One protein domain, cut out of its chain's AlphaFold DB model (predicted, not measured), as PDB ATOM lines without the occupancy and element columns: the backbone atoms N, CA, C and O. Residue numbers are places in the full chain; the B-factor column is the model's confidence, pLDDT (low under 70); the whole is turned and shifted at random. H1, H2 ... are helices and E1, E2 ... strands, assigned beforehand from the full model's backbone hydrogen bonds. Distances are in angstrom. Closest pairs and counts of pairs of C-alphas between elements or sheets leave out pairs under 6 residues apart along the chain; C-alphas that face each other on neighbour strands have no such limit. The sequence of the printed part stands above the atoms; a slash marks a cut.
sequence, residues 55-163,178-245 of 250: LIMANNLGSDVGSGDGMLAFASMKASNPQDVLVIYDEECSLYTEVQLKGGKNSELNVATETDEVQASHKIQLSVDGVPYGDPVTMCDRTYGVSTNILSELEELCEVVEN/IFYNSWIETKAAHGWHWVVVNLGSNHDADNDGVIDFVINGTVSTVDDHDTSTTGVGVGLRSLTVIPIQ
ATOM      1  N   LEU A  55     229.414 232.515 209.569       41.59
ATOM      2  CA  LEU A  55     229.742 231.147 209.132       41.59
ATOM      3  C   LEU A  55     231.239 231.020 208.844       41.59
ATOM      4  O   LEU A  55     231.771 231.710 207.975       41.59
ATOM      5  N   ILE A  56     231.892 230.079 209.527       46.31
ATOM      6  CA  ILE A  56     233.260 229.638 209.234       46.31
ATOM      7  C   ILE A  56     233.176 228.209 208.693       46.31
ATOM      8  O   ILE A  56     232.838 227.277 209.416       46.31
ATOM      9  N   MET A  57     233.472 228.033 207.406       47.31
ATOM     10  CA  MET A  57     233.647 226.708 206.804       47.31
ATOM     11  C   MET A  57     235.105 226.300 207.001       47.31
ATOM     12  O   MET A  57     236.001 226.953 206.459       47.31
ATOM     13  N   ALA A  58     235.363 225.247 207.776       44.56
ATOM     14  CA  ALA A  58     236.710 224.704 207.887       44.56
ATOM     15  C   ALA A  58     236.961 223.695 206.751       44.56
ATOM     16  O   ALA A  58     236.187 222.765 206.513       44.56
ATOM     17  N   ASN A  59     238.085 223.878 206.052       42.78
ATOM     18  CA  ASN A  59     238.606 222.925 205.065       42.78
ATOM     19  C   ASN A  59     239.357 221.751 205.723       42.78
ATOM     20  O   ASN A  59     239.915 220.921 205.018       42.78
ATOM     21  N   ASN A  60     239.396 221.681 207.056       43.69
ATOM     22  CA  ASN A  60     240.259 220.759 207.793       43.69
ATOM     23  C   ASN A  60     239.524 219.472 208.194       43.69
ATOM     24  O   ASN A  60     239.481 219.127 209.370       43.69
ATOM     25  N   LEU A  61     238.959 218.754 207.226       47.91
ATOM     26  CA  LEU A  61     239.051 217.294 207.286       47.91
ATOM     27  C   LEU A  61     240.313 216.971 206.499       47.91
ATOM     28  O   LEU A  61     240.411 217.404 205.352       47.91
ATOM     29  N   GLY A  62     241.299 216.357 207.157       41.97
ATOM     30  CA  GLY A  62     242.658 216.187 206.640       41.97
ATOM     31  C   GLY A  62     242.673 215.858 205.150       41.97
ATOM     32  O   GLY A  62     242.045 214.905 204.707       41.97
ATOM     33  N   SER A  63     243.390 216.669 204.372       39.16
ATOM     34  CA  SER A  63     243.621 216.450 202.940       39.16
ATOM     35  C   SER A  63     244.470 215.215 202.640       39.16
ATOM     36  O   SER A  63     244.764 214.952 201.478       39.16
ATOM     37  N   ASP A  64     244.868 214.477 203.670       37.88
ATOM     38  CA  ASP A  64     245.823 213.393 203.592       37.88
ATOM     39  C   ASP A  64     245.146 212.147 204.161       37.88
ATOM     40  O   ASP A  64     244.803 212.116 205.340       37.88
ATOM     41  N   VAL A  65     244.913 211.172 203.280       41.09
ATOM     42  CA  VAL A  65     244.811 209.723 203.532       41.09
ATOM     43  C   VAL A  65     244.904 209.368 205.029       41.09
ATOM     44  O   VAL A  65     245.993 209.144 205.556       41.09
ATOM     45  N   GLY A  66     243.775 209.394 205.744       47.41
ATOM     46  CA  GLY A  66     243.762 209.154 207.185       47.41
ATOM     47  C   GLY A  66     242.454 209.515 207.883       47.41
ATOM     48  O   GLY A  66     241.673 210.352 207.424       47.41
ATOM     49  N   SER A  67     242.227 208.864 209.025       55.12
ATOM     50  CA  SER A  67     241.154 209.205 209.954       55.12
ATOM     51  C   SER A  67     241.376 210.593 210.553       55.12
ATOM     52  O   SER A  67     242.503 211.002 210.842       55.12
ATOM     53  N   GLY A  68     240.295 211.343 210.739       62.62
ATOM     54  CA  GLY A  68     240.390 212.707 211.236       62.62
ATOM     55  C   GLY A  68     239.045 213.283 211.634       62.62
ATOM     56  O   GLY A  68     238.037 213.049 210.966       62.62
ATOM     57  N   ASP A  69     239.068 214.060 212.712       71.06
ATOM     58  CA  ASP A  69     237.936 214.850 213.176       71.06
ATOM     59  C   ASP A  69     238.135 216.314 212.779       71.06
ATOM     60  O   ASP A  69     239.246 216.849 212.859       71.06
ATOM     61  N   GLY A  70     237.062 216.985 212.370       73.69
ATOM     62  CA  GLY A  70     237.132 218.387 211.980       73.69
ATOM     63  C   GLY A  70     235.779 219.079 211.947       73.69
ATOM     64  O   GLY A  70     234.754 218.472 211.661       73.69
ATOM     65  N   MET A  71     235.772 220.384 212.205       80.50
ATOM     66  CA  MET A  71     234.576 221.207 212.034       80.50
ATOM     67  C   MET A  71     234.271 221.384 210.540       80.50
ATOM     68  O   MET A  71     235.122 221.831 209.775       80.50
ATOM     69  N   LEU A  72     233.048 221.076 210.121       77.38
ATOM     70  CA  LEU A  72     232.592 221.192 208.734       77.38
ATOM     71  C   LEU A  72     231.851 222.489 208.467       77.38
ATOM     72  O   LEU A  72     232.027 223.078 207.400       77.38
ATOM     73  N   ALA A  73     231.032 222.910 209.425       80.69
ATOM     74  CA  ALA A  73     230.235 224.119 209.350       80.69
ATOM     75  C   ALA A  73     229.992 224.683 210.750       80.69
ATOM     76  O   ALA A  73     229.964 223.947 211.735       80.69
ATOM     77  N   PHE A  74     229.798 225.994 210.809       82.06
ATOM     78  CA  PHE A  74     229.540 226.746 212.028       82.06
ATOM     79  C   PHE A  74     228.456 227.783 211.750       82.06
ATOM     80  O   PHE A  74     228.569 228.535 210.791       82.06
ATOM     81  N   ALA A  75     227.429 227.873 212.574       79.38
ATOM     82  CA  ALA A  75     226.477 228.970 212.532       79.38
ATOM     83  C   ALA A  75     226.230 229.447 213.950       79.38
ATOM     84  O   ALA A  75     226.150 228.634 214.858       79.38
ATOM     85  N   SER A  76     226.056 230.746 214.126       77.75
ATOM     86  CA  SER A  76     225.656 231.307 215.406       77.75
ATOM     87  C   SER A  76     224.348 232.066 215.264       77.75
ATOM     88  O   SER A  76     224.069 232.655 214.215       77.75
ATOM     89  N   MET A  77     223.519 232.031 216.303       73.56
ATOM     90  CA  MET A  77     222.278 232.795 216.353       73.56
ATOM     91  C   MET A  77     222.152 233.512 217.686       73.56
ATOM     92  O   MET A  77     222.429 232.949 218.741       73.56
ATOM     93  N   LYS A  78     221.659 234.746 217.655       69.75
ATOM     94  CA  LYS A  78     221.281 235.439 218.879       69.75
ATOM     95  C   LYS A  78     219.873 235.022 219.283       69.75
ATOM     96  O   LYS A  78     218.922 235.282 218.546       69.75
ATOM     97  N   ALA A  79     219.721 234.422 220.459       59.28
ATOM     98  CA  ALA A  79     218.420 234.010 220.972       59.28
ATOM     99  C   ALA A  79     218.133 234.722 222.294       59.28
ATOM    100  O   ALA A  79     218.742 234.452 223.321       59.28
ATOM    101  N   SER A  80     217.178 235.654 222.284       51.16
ATOM    102  CA  SER A  80     216.760 236.356 223.505       51.16
ATOM    103  C   SER A  80     215.678 235.613 224.301       51.16
ATOM    104  O   SER A  80     215.328 236.063 225.387       51.16
ATOM    105  N   ASN A  81     215.115 234.524 223.758       54.84
ATOM    106  CA  ASN A  81     214.047 233.714 224.353       54.84
ATOM    107  C   ASN A  81     214.249 232.225 224.005       54.84
ATOM    108  O   ASN A  81     214.808 231.953 222.942       54.84
ATOM    109  N   PRO A  82     213.732 231.281 224.821       58.03
ATOM    110  CA  PRO A  82     213.646 229.869 224.448       58.03
ATOM    111  C   PRO A  82     212.911 229.718 223.116       58.03
ATOM    112  O   PRO A  82     211.740 230.086 223.015       58.03
ATOM    113  N   GLN A  83     213.599 229.208 222.101       66.31
ATOM    114  CA  GLN A  83     213.002 228.849 220.820       66.31
ATOM    115  C   GLN A  83     213.483 227.459 220.425       66.31
ATOM    116  O   GLN A  83     214.589 227.047 220.778       66.31
ATOM    117  N   ASP A  84     212.628 226.737 219.715       72.25
ATOM    118  CA  ASP A  84     213.046 225.533 219.021       72.25
ATOM    119  C   ASP A  84     213.761 225.952 217.736       72.25
ATOM    120  O   ASP A  84     213.510 227.020 217.171       72.25
ATOM    121  N   VAL A  85     214.677 225.125 217.258       79.38
ATOM    122  CA  VAL A  85     215.481 225.433 216.081       79.38
ATOM    123  C   VAL A  85     215.522 224.226 215.161       79.38
ATOM    124  O   VAL A  85     215.832 223.112 215.573       79.38
ATOM    125  N   LEU A  86     215.216 224.456 213.887       82.38
ATOM    126  CA  LEU A  86     215.457 223.509 212.811       82.38
ATOM    127  C   LEU A  86     216.843 223.778 212.225       82.38
ATOM    128  O   LEU A  86     217.087 224.841 211.655       82.38
ATOM    129  N   VAL A  87     217.730 222.796 212.344       85.75
ATOM    130  CA  VAL A  87     219.063 222.806 211.743       85.75
ATOM    131  C   VAL A  87     219.049 221.867 210.544       85.75
ATOM    132  O   VAL A  87     218.800 220.674 210.690       85.75
ATOM    133  N   ILE A  88     219.309 222.401 209.359       85.25
ATOM    134  CA  ILE A  88     219.394 221.659 208.100       85.25
ATOM    135  C   ILE A  88     220.840 221.705 207.636       85.25
ATOM    136  O   ILE A  88     221.410 222.791 207.504       85.25
ATOM    137  N   TYR A  89     221.418 220.541 207.372       86.19
ATOM    138  CA  TYR A  89     222.752 220.422 206.815       86.19
ATOM    139  C   TYR A  89     222.732 219.516 205.591       86.19
ATOM    140  O   TYR A  89     222.260 218.383 205.665       86.19
ATOM    141  N   ASP A  90     223.279 220.006 204.487       84.12
ATOM    142  CA  ASP A  90     223.484 219.222 203.276       84.12
ATOM    143  C   ASP A  90     224.970 219.166 202.961       84.12
ATOM    144  O   ASP A  90     225.678 220.163 203.117       84.12
ATOM    145  N   GLU A  91     225.432 218.022 202.467       78.44
ATOM    146  CA  GLU A  91     226.779 217.885 201.936       78.44
ATOM    147  C   GLU A  91     226.871 216.917 200.754       78.44
ATOM    148  O   GLU A  91     226.126 215.945 200.625       78.44
ATOM    149  N   GLU A  92     227.844 217.174 199.887       75.81
ATOM    150  CA  GLU A  92     228.385 216.173 198.980       75.81
ATOM    151  C   GLU A  92     229.537 215.446 199.667       75.81
ATOM    152  O   GLU A  92     230.442 216.083 200.207       75.81
ATOM    153  N   CYS A  93     229.570 214.123 199.563       73.88
ATOM    154  CA  CYS A  93     230.729 213.344 199.963       73.88
ATOM    155  C   CYS A  93     231.126 212.357 198.864       73.88
ATOM    156  O   CYS A  93     230.317 211.913 198.045       73.88
ATOM    157  N   SER A  94     232.422 212.090 198.782       73.81
ATOM    158  CA  SER A  94     233.028 211.179 197.817       73.81
ATOM    159  C   SER A  94     233.932 210.212 198.563       73.81
ATOM    160  O   SER A  94     234.661 210.624 199.459       73.81
ATOM    161  N   LEU A  95     233.878 208.938 198.205       72.75
ATOM    162  CA  LEU A  95     234.764 207.906 198.728       72.75
ATOM    163  C   LEU A  95     235.703 207.483 197.607       72.75
ATOM    164  O   LEU A  95     235.238 207.183 196.502       72.75
ATOM    165  N   TYR A  96     236.993 207.463 197.911       74.25
ATOM    166  CA  TYR A  96     238.051 207.024 197.014       74.25
ATOM    167  C   TYR A  96     238.694 205.792 197.616       74.25
ATOM    168  O   TYR A  96     239.096 205.818 198.779       74.25
ATOM    169  N   THR A  97     238.782 204.728 196.832       72.75
ATOM    170  CA  THR A  97     239.428 203.492 197.261       72.75
ATOM    171  C   THR A  97     240.321 202.964 196.156       72.75
ATOM    172  O   THR A  97     239.851 202.712 195.040       72.75
ATOM    173  N   GLU A  98     241.587 202.768 196.487       75.38
ATOM    174  CA  GLU A  98     242.555 202.021 195.707       75.38
ATOM    175  C   GLU A  98     242.836 200.708 196.420       75.38
ATOM    176  O   GLU A  98     243.322 200.705 197.547       75.38
ATOM    177  N   VAL A  99     242.531 199.600 195.753       75.31
ATOM    178  CA  VAL A  99     242.922 198.270 196.215       75.31
ATOM    179  C   VAL A  99     244.068 197.788 195.338       75.31
ATOM    180  O   VAL A  99     243.891 197.661 194.121       75.31
ATOM    181  N   GLN A 100     245.223 197.531 195.945       75.75
ATOM    182  CA  GLN A 100     246.397 196.965 195.294       75.75
ATOM    183  C   GLN A 100     246.678 195.579 195.867       75.75
ATOM    184  O   GLN A 100     247.173 195.432 196.981       75.75
ATOM    185  N   LEU A 101     246.434 194.565 195.041       75.12
ATOM    186  CA  LEU A 101     246.851 193.198 195.307       75.12
ATOM    187  C   LEU A 101     248.237 192.981 194.723       75.12
ATOM    188  O   LEU A 101     248.478 193.260 193.544       75.12
ATOM    189  N   LYS A 102     249.135 192.439 195.535       72.19
ATOM    190  CA  LYS A 102     250.441 191.967 195.096       72.19
ATOM    191  C   LYS A 102     250.401 190.446 195.038       72.19
ATOM    192  O   LYS A 102     249.961 189.828 195.999       72.19
ATOM    193  N   GLY A 103     250.865 189.861 193.937       64.44
ATOM    194  CA  GLY A 103     251.075 188.419 193.881       64.44
ATOM    195  C   GLY A 103     252.004 187.955 195.012       64.44
ATOM    196  O   GLY A 103     252.987 188.630 195.357       64.44
ATOM    197  N   GLY A 104     251.633 186.850 195.654       60.59
ATOM    198  CA  GLY A 104     252.434 186.193 196.667       60.59
ATOM    199  C   GLY A 104     252.701 184.735 196.312       60.59
ATOM    200  O   GLY A 104     251.788 183.967 196.002       60.59
ATOM    201  N   LYS A 105     253.959 184.308 196.479       55.06
ATOM    202  CA  LYS A 105     254.312 182.886 196.458       55.06
ATOM    203  C   LYS A 105     253.588 182.177 197.591       55.06
ATOM    204  O   LYS A 105     253.995 182.284 198.750       55.06
ATOM    205  N   ASN A 106     252.562 181.402 197.265       51.94
ATOM    206  CA  ASN A 106     251.971 180.487 198.223       51.94
ATOM    207  C   ASN A 106     252.586 179.102 198.012       51.94
ATOM    208  O   ASN A 106     252.366 178.450 196.995       51.94
ATOM    209  N   SER A 107     253.398 178.652 198.970       48.22
ATOM    210  CA  SER A 107     254.129 177.378 198.891       48.22
ATOM    211  C   SER A 107     253.230 176.137 198.970       48.22
ATOM    212  O   SER A 107     253.726 175.011 198.932       48.22
ATOM    213  N   GLU A 108     251.921 176.322 199.126       50.94
ATOM    214  CA  GLU A 108     250.936 175.252 199.162       50.94
ATOM    215  C   GLU A 108     250.073 175.318 197.903       50.94
ATOM    216  O   GLU A 108     249.246 176.207 197.722       50.94
ATOM    217  N   LEU A 109     250.309 174.345 197.022       46.50
ATOM    218  CA  LEU A 109     249.589 174.076 195.782       46.50
ATOM    219  C   LEU A 109     248.086 173.880 196.064       46.50
ATOM    220  O   LEU A 109     247.635 172.757 196.271       46.50
ATOM    221  N   ASN A 110     247.323 174.968 196.142       47.88
ATOM    222  CA  ASN A 110     245.861 175.019 196.095       47.88
ATOM    223  C   ASN A 110     245.449 176.488 195.912       47.88
ATOM    224  O   ASN A 110     245.308 177.191 196.903       47.88
ATOM    225  N   VAL A 111     245.289 176.936 194.658       55.38
ATOM    226  CA  VAL A 111     244.635 178.198 194.228       55.38
ATOM    227  C   VAL A 111     244.647 179.292 195.307       55.38
ATOM    228  O   VAL A 111     243.648 179.517 195.998       55.38
ATOM    229  N   ALA A 112     245.797 179.943 195.490       58.94
ATOM    230  CA  ALA A 112     245.891 181.055 196.422       58.94
ATOM    231  C   ALA A 112     245.006 182.196 195.911       58.94
ATOM    232  O   ALA A 112     245.113 182.629 194.765       58.94
ATOM    233  N   THR A 113     244.070 182.632 196.745       66.56
ATOM    234  CA  THR A 113     243.204 183.760 196.420       66.56
ATOM    235  C   THR A 113     243.769 184.987 197.110       66.56
ATOM    236  O   THR A 113     243.683 185.091 198.333       66.56
ATOM    237  N   GLU A 114     244.330 185.906 196.332       69.56
ATOM    238  CA  GLU A 114     244.759 187.202 196.846       69.56
ATOM    239  C   GLU A 114     243.508 188.026 197.132       69.56
ATOM    240  O   GLU A 114     242.671 188.211 196.243       69.56
ATOM    241  N   THR A 115     243.345 188.453 198.383       70.56
ATOM    242  CA  THR A 115     242.194 189.236 198.837       70.56
ATOM    243  C   THR A 115     242.684 190.442 199.602       70.56
ATOM    244  O   THR A 115     243.587 190.322 200.419       70.56
ATOM    245  N   ASP A 116     242.061 191.580 199.343       75.50
ATOM    246  CA  ASP A 116     242.298 192.804 200.084       75.50
ATOM    247  C   ASP A 116     240.982 193.556 200.214       75.50
ATOM    248  O   ASP A 116     240.139 193.535 199.305       75.50
ATOM    249  N   GLU A 117     240.804 194.162 201.376       78.81
ATOM    250  CA  GLU A 117     239.610 194.878 201.766       78.81
ATOM    251  C   GLU A 117     239.999 196.240 202.314       78.81
ATOM    252  O   GLU A 117     240.912 196.399 203.121       78.81
ATOM    253  N   VAL A 118     239.247 197.240 201.886       75.31
ATOM    254  CA  VAL A 118     239.382 198.579 202.410       75.31
ATOM    255  C   VAL A 118     238.025 199.171 202.742       75.31
ATOM    256  O   VAL A 118     237.019 198.920 202.067       75.31
ATOM    257  N   GLN A 119     237.986 199.986 203.786       81.31
ATOM    258  CA  GLN A 119     236.774 200.621 204.276       81.31
ATOM    259  C   GLN A 119     236.993 202.119 204.454       81.31
ATOM    260  O   GLN A 119     237.970 202.547 205.056       81.31
ATOM    261  N   ALA A 120     236.030 202.918 204.004       78.38
ATOM    262  CA  ALA A 120     235.977 204.349 204.265       78.38
ATOM    263  C   ALA A 120     234.586 204.741 204.764       78.38
ATOM    264  O   ALA A 120     233.569 204.273 204.247       78.38
ATOM    265  N   SER A 121     234.525 205.613 205.766       85.06
ATOM    266  CA  SER A 121     233.274 206.176 206.267       85.06
ATOM    267  C   SER A 121     233.430 207.623 206.711       85.06
ATOM    268  O   SER A 121     234.482 208.035 207.202       85.06
ATOM    269  N   HIS A 122     232.351 208.377 206.542       85.00
ATOM    270  CA  HIS A 122     232.211 209.768 206.937       85.00
ATOM    271  C   HIS A 122     230.941 209.938 207.754       85.00
ATOM    272  O   HIS A 122     229.843 209.572 207.315       85.00
ATOM    273  N   LYS A 123     231.099 210.491 208.950       90.88
ATOM    274  CA  LYS A 123     230.002 210.772 209.869       90.88
ATOM    275  C   LYS A 123     230.002 212.235 210.247       90.88
ATOM    276  O   LYS A 123     231.057 212.857 210.316       90.88
ATOM    277  N   ILE A 124     228.825 212.755 210.554       90.69
ATOM    278  CA  ILE A 124     228.646 214.111 211.058       90.69
ATOM    279  C   ILE A 124     227.892 214.102 212.380       90.69
ATOM    280  O   ILE A 124     227.043 213.244 212.618       90.69
ATOM    281  N   GLN A 125     228.165 215.076 213.235       94.12
ATOM    282  CA  GLN A 125     227.434 215.296 214.473       94.12
ATOM    283  C   GLN A 125     227.226 216.792 214.688       94.12
ATOM    284  O   GLN A 125     228.151 217.589 214.530       94.12
ATOM    285  N   LEU A 126     226.005 217.165 215.062       93.12
ATOM    286  CA  LEU A 126     225.702 218.513 215.516       93.12
ATOM    287  C   LEU A 126     226.227 218.696 216.943       93.12
ATOM    288  O   LEU A 126     226.046 217.827 217.790       93.12
ATOM    289  N   SER A 127     226.816 219.844 217.229       90.50
ATOM    290  CA  SER A 127     227.068 220.332 218.576       90.50
ATOM    291  C   SER A 127     226.391 221.683 218.755       90.50
ATOM    292  O   SER A 127     226.429 222.513 217.849       90.50
ATOM    293  N   VAL A 128     225.781 221.888 219.918       87.50
ATOM    294  CA  VAL A 128     225.182 223.157 220.335       87.50
ATOM    295  C   VAL A 128     225.952 223.651 221.553       87.50
ATOM    296  O   VAL A 128     226.049 222.922 222.539       87.50
ATOM    297  N   ASP A 129     226.562 224.831 221.455       84.38
ATOM    298  CA  ASP A 129     227.423 225.425 222.493       84.38
ATOM    299  C   ASP A 129     228.525 224.459 222.967       84.38
ATOM    300  O   ASP A 129     228.784 224.259 224.154       84.38
ATOM    301  N   GLY A 130     229.134 223.761 222.003       84.38
ATOM    302  CA  GLY A 130     230.173 222.758 222.249       84.38
ATOM    303  C   GLY A 130     229.672 221.417 222.802       84.38
ATOM    304  O   GLY A 130     230.471 220.491 222.946       84.38
ATOM    305  N   VAL A 131     228.371 221.261 223.068       87.12
ATOM    306  CA  VAL A 131     227.777 220.004 223.543       87.12
ATOM    307  C   VAL A 131     227.223 219.202 222.361       87.12
ATOM    308  O   VAL A 131     226.385 219.717 221.624       87.12
ATOM    309  N   PRO A 132     227.637 217.938 222.155       90.25
ATOM    310  CA  PRO A 132     227.073 217.088 221.109       90.25
ATOM    311  C   PRO A 132     225.554 216.910 221.243       90.25
ATOM    312  O   PRO A 132     225.040 216.635 222.327       90.25
ATOM    313  N   TYR A 133     224.850 217.026 220.122       88.44
ATOM    314  CA  TYR A 133     223.405 216.907 220.014       88.44
ATOM    315  C   TYR A 133     223.021 215.731 219.114       88.44
ATOM    316  O   TYR A 133     223.339 215.701 217.924       88.44
ATOM    317  N   GLY A 134     222.287 214.776 219.690       86.50
ATOM    318  CA  GLY A 134     221.881 213.550 219.007       86.50
ATOM    319  C   GLY A 134     223.044 212.606 218.681       86.50
ATOM    320  O   GLY A 134     224.205 212.845 219.029       86.50
ATOM    321  N   ASP A 135     222.705 211.509 218.008       91.31
ATOM    322  CA  ASP A 135     223.682 210.521 217.556       91.31
ATOM    323  C   ASP A 135     224.381 210.982 216.262       91.31
ATOM    324  O   ASP A 135     223.761 211.667 215.438       91.31
ATOM    325  N   PRO A 136     225.652 210.592 216.039       92.31
ATOM    326  CA  PRO A 136     226.331 210.828 214.772       92.31
ATOM    327  C   PRO A 136     225.587 210.198 213.589       92.31
ATOM    328  O   PRO A 136     225.168 209.039 213.634       92.31
ATOM    329  N   VAL A 137     225.487 210.944 212.497       92.19
ATOM    330  CA  VAL A 137     224.827 210.543 211.253       92.19
ATOM    331  C   VAL A 137     225.887 210.100 210.260       92.19
ATOM    332  O   VAL A 137     226.842 210.826 210.009       92.19
ATOM    333  N   THR A 138     225.729 208.909 209.682       91.44
ATOM    334  CA  THR A 138     226.625 208.442 208.613       91.44
ATOM    335  C   THR A 138     226.165 209.030 207.291       91.44
ATOM    336  O   THR A 138     225.031 208.794 206.877       91.44
ATOM    337  N   MET A 139     227.039 209.802 206.656       86.38
ATOM    338  CA  MET A 139     226.730 210.498 205.408       86.38
ATOM    339  C   MET A 139     227.149 209.658 204.212       86.38
ATOM    340  O   MET A 139     226.366 209.481 203.289       86.38
ATOM    341  N   CYS A 140     228.323 209.037 204.272       84.75
ATOM    342  CA  CYS A 140     228.683 207.970 203.351       84.75
ATOM    343  C   CYS A 140     229.583 206.947 204.015       84.75
ATOM    344  O   CYS A 140     230.426 207.268 204.849       84.75
ATOM    345  N   ASP A 141     229.408 205.705 203.599       87.81
ATOM    346  CA  ASP A 141     230.205 204.574 204.013       87.81
ATOM    347  C   ASP A 141     230.341 203.579 202.866       87.81
ATOM    348  O   ASP A 141     229.445 203.399 202.031       87.81
ATOM    349  N   ARG A 142     231.501 202.932 202.796       81.88
ATOM    350  CA  ARG A 142     231.663 201.771 201.941       81.88
ATOM    351  C   ARG A 142     232.807 200.885 202.378       81.88
ATOM    352  O   ARG A 142     233.855 201.369 202.792       81.88
ATOM    353  N   THR A 143     232.592 199.597 202.161       82.69
ATOM    354  CA  THR A 143     233.623 198.569 202.151       82.69
ATOM    355  C   THR A 143     233.794 198.090 200.712       82.69
ATOM    356  O   THR A 143     232.804 197.798 200.030       82.69
ATOM    357  N   TYR A 144     235.034 198.037 200.243       77.94
ATOM    358  CA  TYR A 144     235.404 197.493 198.945       77.94
ATOM    359  C   TYR A 144     236.407 196.371 199.147       77.94
ATOM    360  O   TYR A 144     237.421 196.565 199.801       77.94
ATOM    361  N   GLY A 145     236.119 195.218 198.550       76.50
ATOM    362  CA  GLY A 145     237.020 194.077 198.545       76.50
ATOM    363  C   GLY A 145     237.278 193.610 197.122       76.50
ATOM    364  O   GLY A 145     236.352 193.548 196.304       76.50
ATOM    365  N   VAL A 146     238.528 193.272 196.828       76.12
ATOM    366  CA  VAL A 146     238.912 192.585 195.595       76.12
ATOM    367  C   VAL A 146     239.479 191.233 195.978       76.12
ATOM    368  O   VAL A 146     240.274 191.127 196.901       76.12
ATOM    369  N   SER A 147     239.070 190.203 195.245       77.88
ATOM    370  CA  SER A 147     239.546 188.841 195.431       77.88
ATOM    371  C   SER A 147     239.827 188.223 194.063       77.88
ATOM    372  O   SER A 147     238.964 188.274 193.180       77.88
ATOM    373  N   THR A 148     241.033 187.699 193.846       74.00
ATOM    374  CA  THR A 148     241.416 187.075 192.569       74.00
ATOM    375  C   THR A 148     242.422 185.944 192.758       74.00
ATOM    376  O   THR A 148     243.323 186.021 193.587       74.00
ATOM    377  N   ASN A 149     242.295 184.897 191.946       71.69
ATOM    378  CA  ASN A 149     243.268 183.809 191.832       71.69
ATOM    379  C   ASN A 149     244.274 184.022 190.687       71.69
ATOM    380  O   ASN A 149     245.308 183.359 190.657       71.69
ATOM    381  N   ILE A 150     244.002 184.946 189.756       75.75
ATOM    382  CA  ILE A 150     244.805 185.138 188.534       75.75
ATOM    383  C   ILE A 150     246.250 185.535 188.859       75.75
ATOM    384  O   ILE A 150     247.168 185.132 188.152       75.75
ATOM    385  N   LEU A 151     246.471 186.307 189.928       73.81
ATOM    386  CA  LEU A 151     247.820 186.715 190.329       73.81
ATOM    387  C   LEU A 151     248.682 185.513 190.727       73.81
ATOM    388  O   LEU A 151     249.827 185.428 190.296       73.81
ATOM    389  N   SER A 152     248.106 184.558 191.460       70.69
ATOM    390  CA  SER A 152     248.809 183.329 191.841       70.69
ATOM    391  C   SER A 152     249.153 182.456 190.627       70.69
ATOM    392  O   SER A 152     250.267 181.948 190.528       70.69
ATOM    393  N   GLU A 153     248.241 182.351 189.653       72.62
ATOM    394  CA  GLU A 153     248.461 181.596 188.411       72.62
ATOM    395  C   GLU A 153     249.564 182.222 187.541       72.62
ATOM    396  O   GLU A 153     250.361 181.511 186.926       72.62
ATOM    397  N   LEU A 154     249.626 183.558 187.485       73.69
ATOM    398  CA  LEU A 154     250.664 184.263 186.734       73.69
ATOM    399  C   LEU A 154     252.040 184.146 187.402       73.69
ATOM    400  O   LEU A 154     253.039 184.016 186.694       73.69
ATOM    401  N   GLU A 155     252.107 184.157 188.734       73.75
ATOM    402  CA  GLU A 155     253.362 183.931 189.455       73.75
ATOM    403  C   GLU A 155     253.878 182.495 189.306       73.75
ATOM    404  O   GLU A 155     255.069 182.306 189.066       73.75
ATOM    405  N   GLU A 156     253.001 181.486 189.360       73.25
ATOM    406  CA  GLU A 156     253.384 180.089 189.109       73.25
ATOM    407  C   GLU A 156     253.946 179.914 187.690       73.25
ATOM    408  O   GLU A 156     254.987 179.284 187.492       73.25
ATOM    409  N   LEU A 157     253.308 180.532 186.688       75.00
ATOM    410  CA  LEU A 157     253.811 180.519 185.314       75.00
ATOM    411  C   LEU A 157     255.187 181.193 185.203       75.00
ATOM    412  O   LEU A 157     256.057 180.701 184.485       75.00
ATOM    413  N   CYS A 158     255.388 182.294 185.925       74.38
ATOM    414  CA  CYS A 158     256.667 182.986 186.007       74.38
ATOM    415  C   CYS A 158     257.782 182.088 186.557       74.38
ATOM    416  O   CYS A 158     258.857 182.022 185.964       74.38
ATOM    417  N   GLU A 159     257.522 181.325 187.622       72.62
ATOM    418  CA  GLU A 159     258.506 180.380 188.165       72.62
ATOM    419  C   GLU A 159     258.860 179.261 187.183       72.62
ATOM    420  O   GLU A 159     260.018 178.845 187.113       72.62
ATOM    421  N   VAL A 160     257.885 178.758 186.421       74.06
ATOM    422  CA  VAL A 160     258.137 177.731 185.399       74.06
ATOM    423  C   VAL A 160     259.075 178.264 184.316       74.06
ATOM    424  O   VAL A 160     259.970 177.538 183.888       74.06
ATOM    425  N   VAL A 161     258.902 179.521 183.903       72.69
ATOM    426  CA  VAL A 161     259.753 180.169 182.892       72.69
ATOM    427  C   VAL A 161     261.154 180.455 183.437       72.69
ATOM    428  O   VAL A 161     262.129 180.193 182.740       72.69
ATOM    429  N   GLU A 162     261.280 180.934 184.679       71.12
ATOM    430  CA  GLU A 162     262.583 181.205 185.311       71.12
ATOM    431  C   GLU A 162     263.418 179.938 185.556       71.12
ATOM    432  O   GLU A 162     264.648 179.995 185.574       71.12
ATOM    433  N   ASN A 163     262.765 178.790 185.759       69.38
ATOM    434  CA  ASN A 163     263.430 177.515 186.037       69.38
ATOM    435  C   ASN A 163     263.567 176.604 184.803       69.38
ATOM    436  O   ASN A 163     264.020 175.465 184.952       69.38
ATOM    437  N   ILE A 178     253.983 191.014 190.179       71.06
ATOM    438  CA  ILE A 178     252.710 191.230 189.493       71.06
ATOM    439  C   ILE A 178     251.746 191.916 190.455       71.06
ATOM    440  O   ILE A 178     251.530 191.455 191.577       71.06
ATOM    441  N   PHE A 179     251.150 193.015 190.000       72.88
ATOM    442  CA  PHE A 179     250.176 193.780 190.767       72.88
ATOM    443  C   PHE A 179     248.838 193.839 190.039       72.88
ATOM    444  O   PHE A 179     248.786 194.000 188.817       72.88
ATOM    445  N   TYR A 180     247.754 193.773 190.803       74.38
ATOM    446  CA  TYR A 180     246.426 194.156 190.349       74.38
ATOM    447  C   TYR A 180     245.975 195.386 191.128       74.38
ATOM    448  O   TYR A 180     245.859 195.332 192.349       74.38
ATOM    449  N   ASN A 181     245.681 196.467 190.407       75.31
ATOM    450  CA  ASN A 181     245.177 197.707 190.985       75.31
ATOM    451  C   ASN A 181     243.728 197.914 190.549       75.31
ATOM    452  O   ASN A 181     243.415 197.847 189.357       75.31
ATOM    453  N   SER A 182     242.854 198.222 191.499       74.81
ATOM    454  CA  SER A 182     241.480 198.637 191.238       74.81
ATOM    455  C   SER A 182     241.213 199.977 191.901       74.81
ATOM    456  O   SER A 182     241.355 200.107 193.113       74.81
ATOM    457  N   TRP A 183     240.768 200.949 191.104       78.44
ATOM    458  CA  TRP A 183     240.350 202.264 191.581       78.44
ATOM    459  C   TRP A 183     238.838 202.407 191.482       78.44
ATOM    460  O   TRP A 183     238.258 202.221 190.405       78.44
ATOM    461  N   ILE A 184     238.203 202.774 192.592       75.50
ATOM    462  CA  ILE A 184     236.779 203.094 192.632       75.50
ATOM    463  C   ILE A 184     236.597 204.451 193.302       75.50
ATOM    464  O   ILE A 184     237.064 204.695 194.411       75.50
ATOM    465  N   GLU A 185     235.864 205.320 192.613       74.81
ATOM    466  CA  GLU A 185     235.399 206.593 193.141       74.81
ATOM    467  C   GLU A 185     233.871 206.594 193.129       74.81
ATOM    468  O   GLU A 185     233.234 206.404 192.087       74.81
ATOM    469  N   THR A 186     233.273 206.813 194.296       73.56
ATOM    470  CA  THR A 186     231.826 207.000 194.420       73.56
ATOM    471  C   THR A 186     231.524 208.358 194.999       73.56
ATOM    472  O   THR A 186     232.060 208.705 196.044       73.56
ATOM    473  N   LYS A 187     230.619 209.090 194.348       75.50
ATOM    474  CA  LYS A 187     230.148 210.399 194.790       75.50
ATOM    475  C   LYS A 187     228.659 210.346 195.103       75.50
ATOM    476  O   LYS A 187     227.880 209.811 194.313       75.50
ATOM    477  N   ALA A 188     228.272 210.935 196.226       74.06
ATOM    478  CA  ALA A 188     226.889 211.048 196.651       74.06
ATOM    479  C   ALA A 188     226.620 212.409 197.314       74.06
ATOM    480  O   ALA A 188     227.540 213.121 197.715       74.06
ATOM    481  N   ALA A 189     225.344 212.787 197.370       75.88
ATOM    482  CA  ALA A 189     224.872 214.001 198.023       75.88
ATOM    483  C   ALA A 189     223.799 213.624 199.043       75.88
ATOM    484  O   ALA A 189     222.879 212.867 198.724       75.88
ATOM    485  N   HIS A 190     223.936 214.149 200.254       80.88
ATOM    486  CA  HIS A 190     223.127 213.792 201.410       80.88
ATOM    487  C   HIS A 190     222.660 215.053 202.132       80.88
ATOM    488  O   HIS A 190     223.370 216.054 202.172       80.88
ATOM    489  N   GLY A 191     221.463 214.983 202.710       82.88
ATOM    490  CA  GLY A 191     220.884 216.037 203.534       82.88
ATOM    491  C   GLY A 191     220.365 215.451 204.837       82.88
ATOM    492  O   GLY A 191     219.811 214.347 204.847       82.88
ATOM    493  N   TRP A 192     220.558 216.174 205.935       88.94
ATOM    494  CA  TRP A 192     220.113 215.773 207.258       88.94
ATOM    495  C   TRP A 192     219.571 216.951 208.056       88.94
ATOM    496  O   TRP A 192     220.105 218.060 208.013       88.94
ATOM    497  N   HIS A 193     218.492 216.707 208.798       86.50
ATOM    498  CA  HIS A 193     217.800 217.728 209.573       86.50
ATOM    499  C   HIS A 193     217.762 217.338 211.055       86.50
ATOM    500  O   HIS A 193     217.328 216.238 211.397       86.50
ATOM    501  N   TRP A 194     218.142 218.260 211.939       87.81
ATOM    502  CA  TRP A 194     217.927 218.158 213.382       87.81
ATOM    503  C   TRP A 194     216.876 219.163 213.833       87.81
ATOM    504  O   TRP A 194     216.871 220.316 213.406       87.81
ATOM    505  N   VAL A 195     216.009 218.728 214.742       85.19
ATOM    506  CA  VAL A 195     215.112 219.613 215.487       85.19
ATOM    507  C   VAL A 195     215.663 219.715 216.896       85.19
ATOM    508  O   VAL A 195     215.672 218.729 217.629       85.19
ATOM    509  N   VAL A 196     216.145 220.900 217.249       82.44
ATOM    510  CA  VAL A 196     216.722 221.202 218.553       82.44
ATOM    511  C   VAL A 196     215.671 221.924 219.377       82.44
ATOM    512  O   VAL A 196     215.253 223.024 219.029       82.44
ATOM    513  N   VAL A 197     215.201 221.281 220.443       78.06
ATOM    514  CA  VAL A 197     214.070 221.781 221.232       78.06
ATOM    515  C   VAL A 197     214.517 222.549 222.465       78.06
ATOM    516  O   VAL A 197     215.463 222.147 223.143       78.06
ATOM    517  N   ASN A 198     213.771 223.602 222.795       69.62
ATOM    518  CA  ASN A 198     213.892 224.359 224.035       69.62
ATOM    519  C   ASN A 198     215.328 224.834 224.318       69.62
ATOM    520  O   ASN A 198     215.879 224.576 225.392       69.62
ATOM    521  N   LEU A 199     215.922 225.558 223.366       71.69
ATOM    522  CA  LEU A 199     217.224 226.214 223.525       71.69
ATOM    523  C   LEU A 199     217.124 227.441 224.444       71.69
ATOM    524  O   LEU A 199     217.415 228.559 224.047       71.69
ATOM    525  N   GLY A 200     216.604 227.241 225.659       57.66
ATOM    526  CA  GLY A 200     216.194 228.278 226.600       57.66
ATOM    527  C   GLY A 200     217.207 229.393 226.857       57.66
ATOM    528  O   GLY A 200     218.377 229.295 226.521       57.66
ATOM    529  N   SER A 201     216.782 230.424 227.594       52.16
ATOM    530  CA  SER A 201     217.633 231.549 228.034       52.16
ATOM    531  C   SER A 201     218.879 231.158 228.852       52.16
ATOM    532  O   SER A 201     219.628 232.033 229.264       52.16
ATOM    533  N   ASN A 202     219.052 229.866 229.148       51.12
ATOM    534  CA  ASN A 202     220.137 229.297 229.939       51.12
ATOM    535  C   ASN A 202     221.044 228.367 229.114       51.12
ATOM    536  O   ASN A 202     221.897 227.713 229.709       51.12
ATOM    537  N   HIS A 203     220.839 228.249 227.794       56.12
ATOM    538  CA  HIS A 203     221.749 227.484 226.929       56.12
ATOM    539  C   HIS A 203     223.077 228.225 226.678       56.12
ATOM    540  O   HIS A 203     224.024 227.664 226.153       56.12
ATOM    541  N   ASP A 204     223.161 229.463 227.155       55.44
ATOM    542  CA  ASP A 204     224.304 230.357 227.072       55.44
ATOM    543  C   ASP A 204     225.499 229.833 227.900       55.44
ATOM    544  O   ASP A 204     225.630 230.121 229.095       55.44
ATOM    545  N   ALA A 205     226.364 229.022 227.283       51.69
ATOM    546  CA  ALA A 205     227.618 228.584 227.899       51.69
ATOM    547  C   ALA A 205     228.569 229.774 228.161       51.69
ATOM    548  O   ALA A 205     229.333 229.746 229.132       51.69
ATOM    549  N   ASP A 206     228.443 230.848 227.367       58.31
ATOM    550  CA  ASP A 206     229.397 231.960 227.305       58.31
ATOM    551  C   ASP A 206     228.844 233.307 227.839       58.31
ATOM    552  O   ASP A 206     229.592 234.277 227.990       58.31
ATOM    553  N   ASN A 207     227.573 233.352 228.265       59.38
ATOM    554  CA  ASN A 207     226.843 234.532 228.770       59.38
ATOM    555  C   ASN A 207     226.770 235.723 227.789       59.38
ATOM    556  O   ASN A 207     226.677 236.880 228.227       59.38
ATOM    557  N   ASP A 208     226.834 235.481 226.481       66.19
ATOM    558  CA  ASP A 208     226.793 236.527 225.451       66.19
ATOM    559  C   ASP A 208     225.454 236.588 224.682       66.19
ATOM    560  O   ASP A 208     225.219 237.511 223.887       66.19
ATOM    561  N   GLY A 209     224.527 235.677 224.996       67.31
ATOM    562  CA  GLY A 209     223.220 235.537 224.363       67.31
ATOM    563  C   GLY A 209     223.282 234.965 222.945       67.31
ATOM    564  O   GLY A 209     222.317 235.137 222.186       67.31
ATOM    565  N   VAL A 210     224.406 234.355 222.569       74.56
ATOM    566  CA  VAL A 210     224.630 233.699 221.283       74.56
ATOM    567  C   VAL A 210     224.636 232.188 221.495       74.56
ATOM    568  O   VAL A 210     225.189 231.682 222.460       74.56
ATOM    569  N   ILE A 211     223.962 231.477 220.597       77.56
ATOM    570  CA  ILE A 211     223.969 230.018 220.535       77.56
ATOM    571  C   ILE A 211     224.777 229.616 219.311       77.56
ATOM    572  O   ILE A 211     224.468 230.059 218.197       77.56
ATOM    573  N   ASP A 212     225.753 228.744 219.518       83.88
ATOM    574  CA  ASP A 212     226.648 228.243 218.489       83.88
ATOM    575  C   ASP A 212     226.248 226.835 218.042       83.88
ATOM    576  O   ASP A 212     226.167 225.897 218.830       83.88
ATOM    577  N   PHE A 213     226.054 226.668 216.738       85.69
ATOM    578  CA  PHE A 213     225.781 225.404 216.064       85.69
ATOM    579  C   PHE A 213     227.004 224.991 215.264       85.69
ATOM    580  O   PHE A 213     227.394 225.656 214.303       85.69
ATOM    581  N   VAL A 214     227.582 223.856 215.624       86.94
ATOM    582  CA  VAL A 214     228.784 223.325 214.987       86.94
ATOM    583  C   VAL A 214     228.465 221.968 214.390       86.94
ATOM    584  O   VAL A 214     228.001 221.079 215.093       86.94
ATOM    585  N   ILE A 215     228.722 221.779 213.100       87.31
ATOM    586  CA  ILE A 215     228.707 220.449 212.488       87.31
ATOM    587  C   ILE A 215     230.132 219.926 212.514       87.31
ATOM    588  O   ILE A 215     230.997 220.456 211.819       87.31
ATOM    589  N   ASN A 216     230.375 218.893 213.311       87.81
ATOM    590  CA  ASN A 216     231.643 218.179 213.361       87.81
ATOM    591  C   ASN A 216     231.575 216.959 212.448       87.81
ATOM    592  O   ASN A 216     230.565 216.265 212.418       87.81
ATOM    593  N   GLY A 217     232.639 216.715 211.699       85.25
ATOM    594  CA  GLY A 217     232.825 215.552 210.849       85.25
ATOM    595  C   GLY A 217     233.878 214.625 211.429       85.25
ATOM    596  O   GLY A 217     234.882 215.100 211.952       85.25
ATOM    597  N   THR A 218     233.662 213.326 211.270       85.31
ATOM    598  CA  THR A 218     234.612 212.265 211.607       85.31
ATOM    599  C   THR A 218     234.777 211.362 210.398       85.31
ATOM    600  O   THR A 218     233.813 210.746 209.933       85.31
ATOM    601  N   VAL A 219     236.012 211.254 209.918       79.75
ATOM    602  CA  VAL A 219     236.408 210.308 208.876       79.75
ATOM    603  C   VAL A 219     237.094 209.109 209.518       79.75
ATOM    604  O   VAL A 219     237.973 209.257 210.365       79.75
ATOM    605  N   SER A 220     236.709 207.912 209.084       81.44
ATOM    606  CA  SER A 220     237.364 206.664 209.460       81.44
ATOM    607  C   SER A 220     237.685 205.862 208.211       81.44
ATOM    608  O   SER A 220     236.798 205.583 207.403       81.44
ATOM    609  N   THR A 221     238.954 205.488 208.089       77.06
ATOM    610  CA  THR A 221     239.474 204.584 207.070       77.06
ATOM    611  C   THR A 221     240.068 203.347 207.736       77.06
ATOM    612  O   THR A 221     240.583 203.425 208.856       77.06
ATOM    613  N   VAL A 222     239.948 202.203 207.072       76.81
ATOM    614  CA  VAL A 222     240.600 200.946 207.441       76.81
ATOM    615  C   VAL A 222     241.178 200.367 206.161       76.81
ATOM    616  O   VAL A 222     240.430 200.130 205.215       76.81
ATOM    617  N   ASP A 223     242.485 200.142 206.158       74.75
ATOM    618  CA  ASP A 223     243.202 199.485 205.070       74.75
ATOM    619  C   ASP A 223     243.763 198.164 205.629       74.75
ATOM    620  O   ASP A 223     244.422 198.178 206.674       74.75
ATOM    621  N   ASP A 224     243.450 197.023 205.003       66.75
ATOM    622  CA  ASP A 224     243.880 195.694 205.486       66.75
ATOM    623  C   ASP A 224     245.319 195.348 205.030       66.75
ATOM    624  O   ASP A 224     245.995 194.502 205.623       66.75
ATOM    625  N   HIS A 225     245.849 196.073 204.033       64.12
ATOM    626  CA  HIS A 225     247.201 195.894 203.500       64.12
ATOM    627  C   HIS A 225     247.950 197.211 203.226       64.12
ATOM    628  O   HIS A 225     247.373 198.193 202.770       64.12
ATOM    629  N   ASP A 226     249.280 197.196 203.432       62.66
ATOM    630  CA  ASP A 226     250.209 198.342 203.292       62.66
ATOM    631  C   ASP A 226     250.212 199.010 201.895       62.66
ATOM    632  O   ASP A 226     250.814 200.070 201.711       62.66
ATOM    633  N   THR A 227     249.605 198.375 200.891       65.00
ATOM    634  CA  THR A 227     249.601 198.817 199.490       65.00
ATOM    635  C   THR A 227     248.308 199.492 199.051       65.00
ATOM    636  O   THR A 227     248.288 200.119 197.991       65.00
ATOM    637  N   SER A 228     247.246 199.380 199.841       69.56
ATOM    638  CA  SER A 228     245.935 199.921 199.498       69.56
ATOM    639  C   SER A 228     245.693 201.250 200.186       69.56
ATOM    640  O   SER A 228     246.233 201.524 201.256       69.56
ATOM    641  N   THR A 229     244.925 202.120 199.531       70.69
ATOM    642  CA  THR A 229     244.645 203.456 200.053       70.69
ATOM    643  C   THR A 229     243.161 203.742 200.024       70.69
ATOM    644  O   THR A 229     242.460 203.458 199.048       70.69
ATOM    645  N   THR A 230     242.667 204.362 201.089       69.38
ATOM    646  CA  THR A 230     241.306 204.880 201.122       69.38
ATOM    647  C   THR A 230     241.228 206.305 201.605       69.38
ATOM    648  O   THR A 230     242.071 206.807 202.349       69.38
ATOM    649  N   GLY A 231     240.185 206.989 201.148       70.50
ATOM    650  CA  GLY A 231     239.950 208.369 201.506       70.50
ATOM    651  C   GLY A 231     238.497 208.777 201.370       70.50
ATOM    652  O   GLY A 231     237.706 208.200 200.621       70.50
ATOM    653  N   VAL A 232     238.174 209.843 202.090       69.00
ATOM    654  CA  VAL A 232     236.899 210.546 202.006       69.00
ATOM    655  C   VAL A 232     237.183 211.969 201.544       69.00
ATOM    656  O   VAL A 232     237.988 212.676 202.140       69.00
ATOM    657  N   GLY A 233     236.492 212.415 200.502       70.88
ATOM    658  CA  GLY A 233     236.418 213.821 200.125       70.88
ATOM    659  C   GLY A 233     235.069 214.407 200.510       70.88
ATOM    660  O   GLY A 233     234.039 213.932 200.043       70.88
ATOM    661  N   VAL A 234     235.067 215.477 201.303       72.00
ATOM    662  CA  VAL A 234     233.846 216.241 201.598       72.00
ATOM    663  C   VAL A 234     233.792 217.476 200.700       72.00
ATOM    664  O   VAL A 234     234.656 218.352 200.777       72.00
ATOM    665  N   GLY A 235     232.780 217.517 199.836       63.84
ATOM    666  CA  GLY A 235     232.558 218.529 198.808       63.84
ATOM    667  C   GLY A 235     231.692 219.697 199.280       63.84
ATOM    668  O   GLY A 235     231.908 220.236 200.367       63.84
ATOM    669  N   LEU A 236     230.738 220.104 198.429       65.81
ATOM    670  CA  LEU A 236     229.785 221.189 198.692       65.81
ATOM    671  C   LEU A 236     229.038 220.969 200.000       65.81
ATOM    672  O   LEU A 236     228.646 219.842 200.273       65.81
ATOM    673  N   ARG A 237     228.804 222.037 200.769       75.69
ATOM    674  CA  ARG A 237     228.056 221.962 202.032       75.69
ATOM    675  C   ARG A 237     227.188 223.195 202.222       75.69
ATOM    676  O   ARG A 237     227.586 224.303 201.845       75.69
ATOM    677  N   SER A 238     226.042 223.011 202.856       76.62
ATOM    678  CA  SER A 238     225.193 224.093 203.346       76.62
ATOM    679  C   SER A 238     224.732 223.799 204.759       76.62
ATOM    680  O   SER A 238     224.361 222.677 205.074       76.62
ATOM    681  N   LEU A 239     224.727 224.834 205.596       81.50
ATOM    682  CA  LEU A 239     224.129 224.818 206.923       81.50
ATOM    683  C   LEU A 239     223.074 225.919 206.969       81.50
ATOM    684  O   LEU A 239     223.358 227.073 206.647       81.50
ATOM    685  N   THR A 240     221.862 225.554 207.362       79.81
ATOM    686  CA  THR A 240     220.744 226.476 207.548       79.81
ATOM    687  C   THR A 240     220.173 226.273 208.940       79.81
ATOM    688  O   THR A 240     219.818 225.160 209.314       79.81
ATOM    689  N   VAL A 241     220.073 227.360 209.700       78.75
ATOM    690  CA  VAL A 241     219.510 227.367 211.051       78.75
ATOM    691  C   VAL A 241     218.269 228.249 211.034       78.75
ATOM    692  O   VAL A 241     218.336 229.424 210.667       78.75
ATOM    693  N   ILE A 242     217.119 227.667 211.373       78.81
ATOM    694  CA  ILE A 242     215.812 228.322 211.305       78.81
ATOM    695  C   ILE A 242     215.177 228.262 212.693       78.81
ATOM    696  O   ILE A 242     214.872 227.164 213.161       78.81
ATOM    697  N   PRO A 243     214.922 229.408 213.343       75.25
ATOM    698  CA  PRO A 243     214.071 229.432 214.520       75.25
ATOM    699  C   PRO A 243     212.674 228.941 214.143       75.25
ATOM    700  O   PRO A 243     212.065 229.438 213.191       75.25
ATOM    701  N   ILE A 244     212.164 227.970 214.885       70.12
ATOM    702  CA  ILE A 244     210.810 227.454 214.739       70.12
ATOM    703  C   ILE A 244     210.079 227.579 216.075       70.12
ATOM    704  O   ILE A 244     210.674 227.625 217.148       70.12
ATOM    705  N   GLN A 245     208.759 227.650 216.005       66.56
ATOM    706  CA  GLN A 245     207.909 227.548 217.176       66.56
ATOM    707  C   GLN A 245     207.136 226.248 217.022       66.56
ATOM    708  O   GLN A 245     206.238 226.168 216.183       66.56
TER     709      GLN A 245
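This is residues 55 to 163 and 178 to 245 of the 250 residues of an uncharacterized protein of Nitrosopumilaceae archaeon (UniProt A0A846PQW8). This is a long, narrow rod of seven strands that run lengthwise in two twisted sheets, face to face, with E1, E6, E3 and E4 in one and E5, E2 and E7 in the other. The single helix, H1, lies at one end of the rod and extends it. The printed part has 177 residues, with elements in the order E1, E2, E3, E4, H1, E5, E6, E7. Both sheets are antiparallel, in the orders E1 - E6 - E3 - E4 and E5 - E2 - E7, and the class is mostly strand. The whole is only just loose, close to extended, with a radius of gyration of the C-alphas of 23.4 A and spans of 84 by 24 by 24 A.

E1, residues 68 to 78, is an edge strand and the antiparallel neighbour of E6, residues 210 to 223; N 70 and O 217 are 2.9 A apart, within hydrogen-bond range. E6 is also the neighbour of E3, residues 114 to 128, with N 121 and O 220 2.8 A apart. E3 forms a hairpin with edge strand E4, residues 131 to 148, with N 118 and O 144 2.9 A apart; E4 bends by 69 degrees at residue 134. In the other sheet, E2, residues 84 to 102, is the inner strand. It has E5, residues 179 to 196, as one neighbour, with N 91 and O 190 2.9 A apart, and E7, residues 229 to 244, as the other, with N 88 and O 240 2.8 A apart. E7 bends by 51 degrees at residue 236. Between the sheets, the closest C-alphas of E2 and E4 are those of Cys 93 and Cys 140, 6.7 A apart, and those of E3 and E7 are Ala 120 and Thr 230, 6.2 A apart. E1 and E5 are apart. H1, residues 150 to 162, only grazes the sheet E5 E2 E7, with residues 150 to 152; every O i to N i+4 pair in it is within hydrogen-bond range.

E1 begins at C-alpha 68, (240.390, 212.707, 211.236), and is 30.7 A long. E2 measures 55.7 A, E3 and E4 47.2 A each, H1 18.5 A, E5 51.4 A and E6 42.2 A. E7, 44.0 A, ends at C-alpha 244, (210.810, 227.454, 214.739).

The C-alphas farthest apart, those of Asn 81 and Asn 163, are 84.1 A apart. Residues 164 to 177 are not printed; C-alphas 163 and 178 are 17.7 A apart across this cut. The links E2 to E3 and E5 to E6 are long. Mean pLDDT of the printed part is 72.3; 54 residues are under 70, among them 55 to 68, 103 to 114 and 200 to 209.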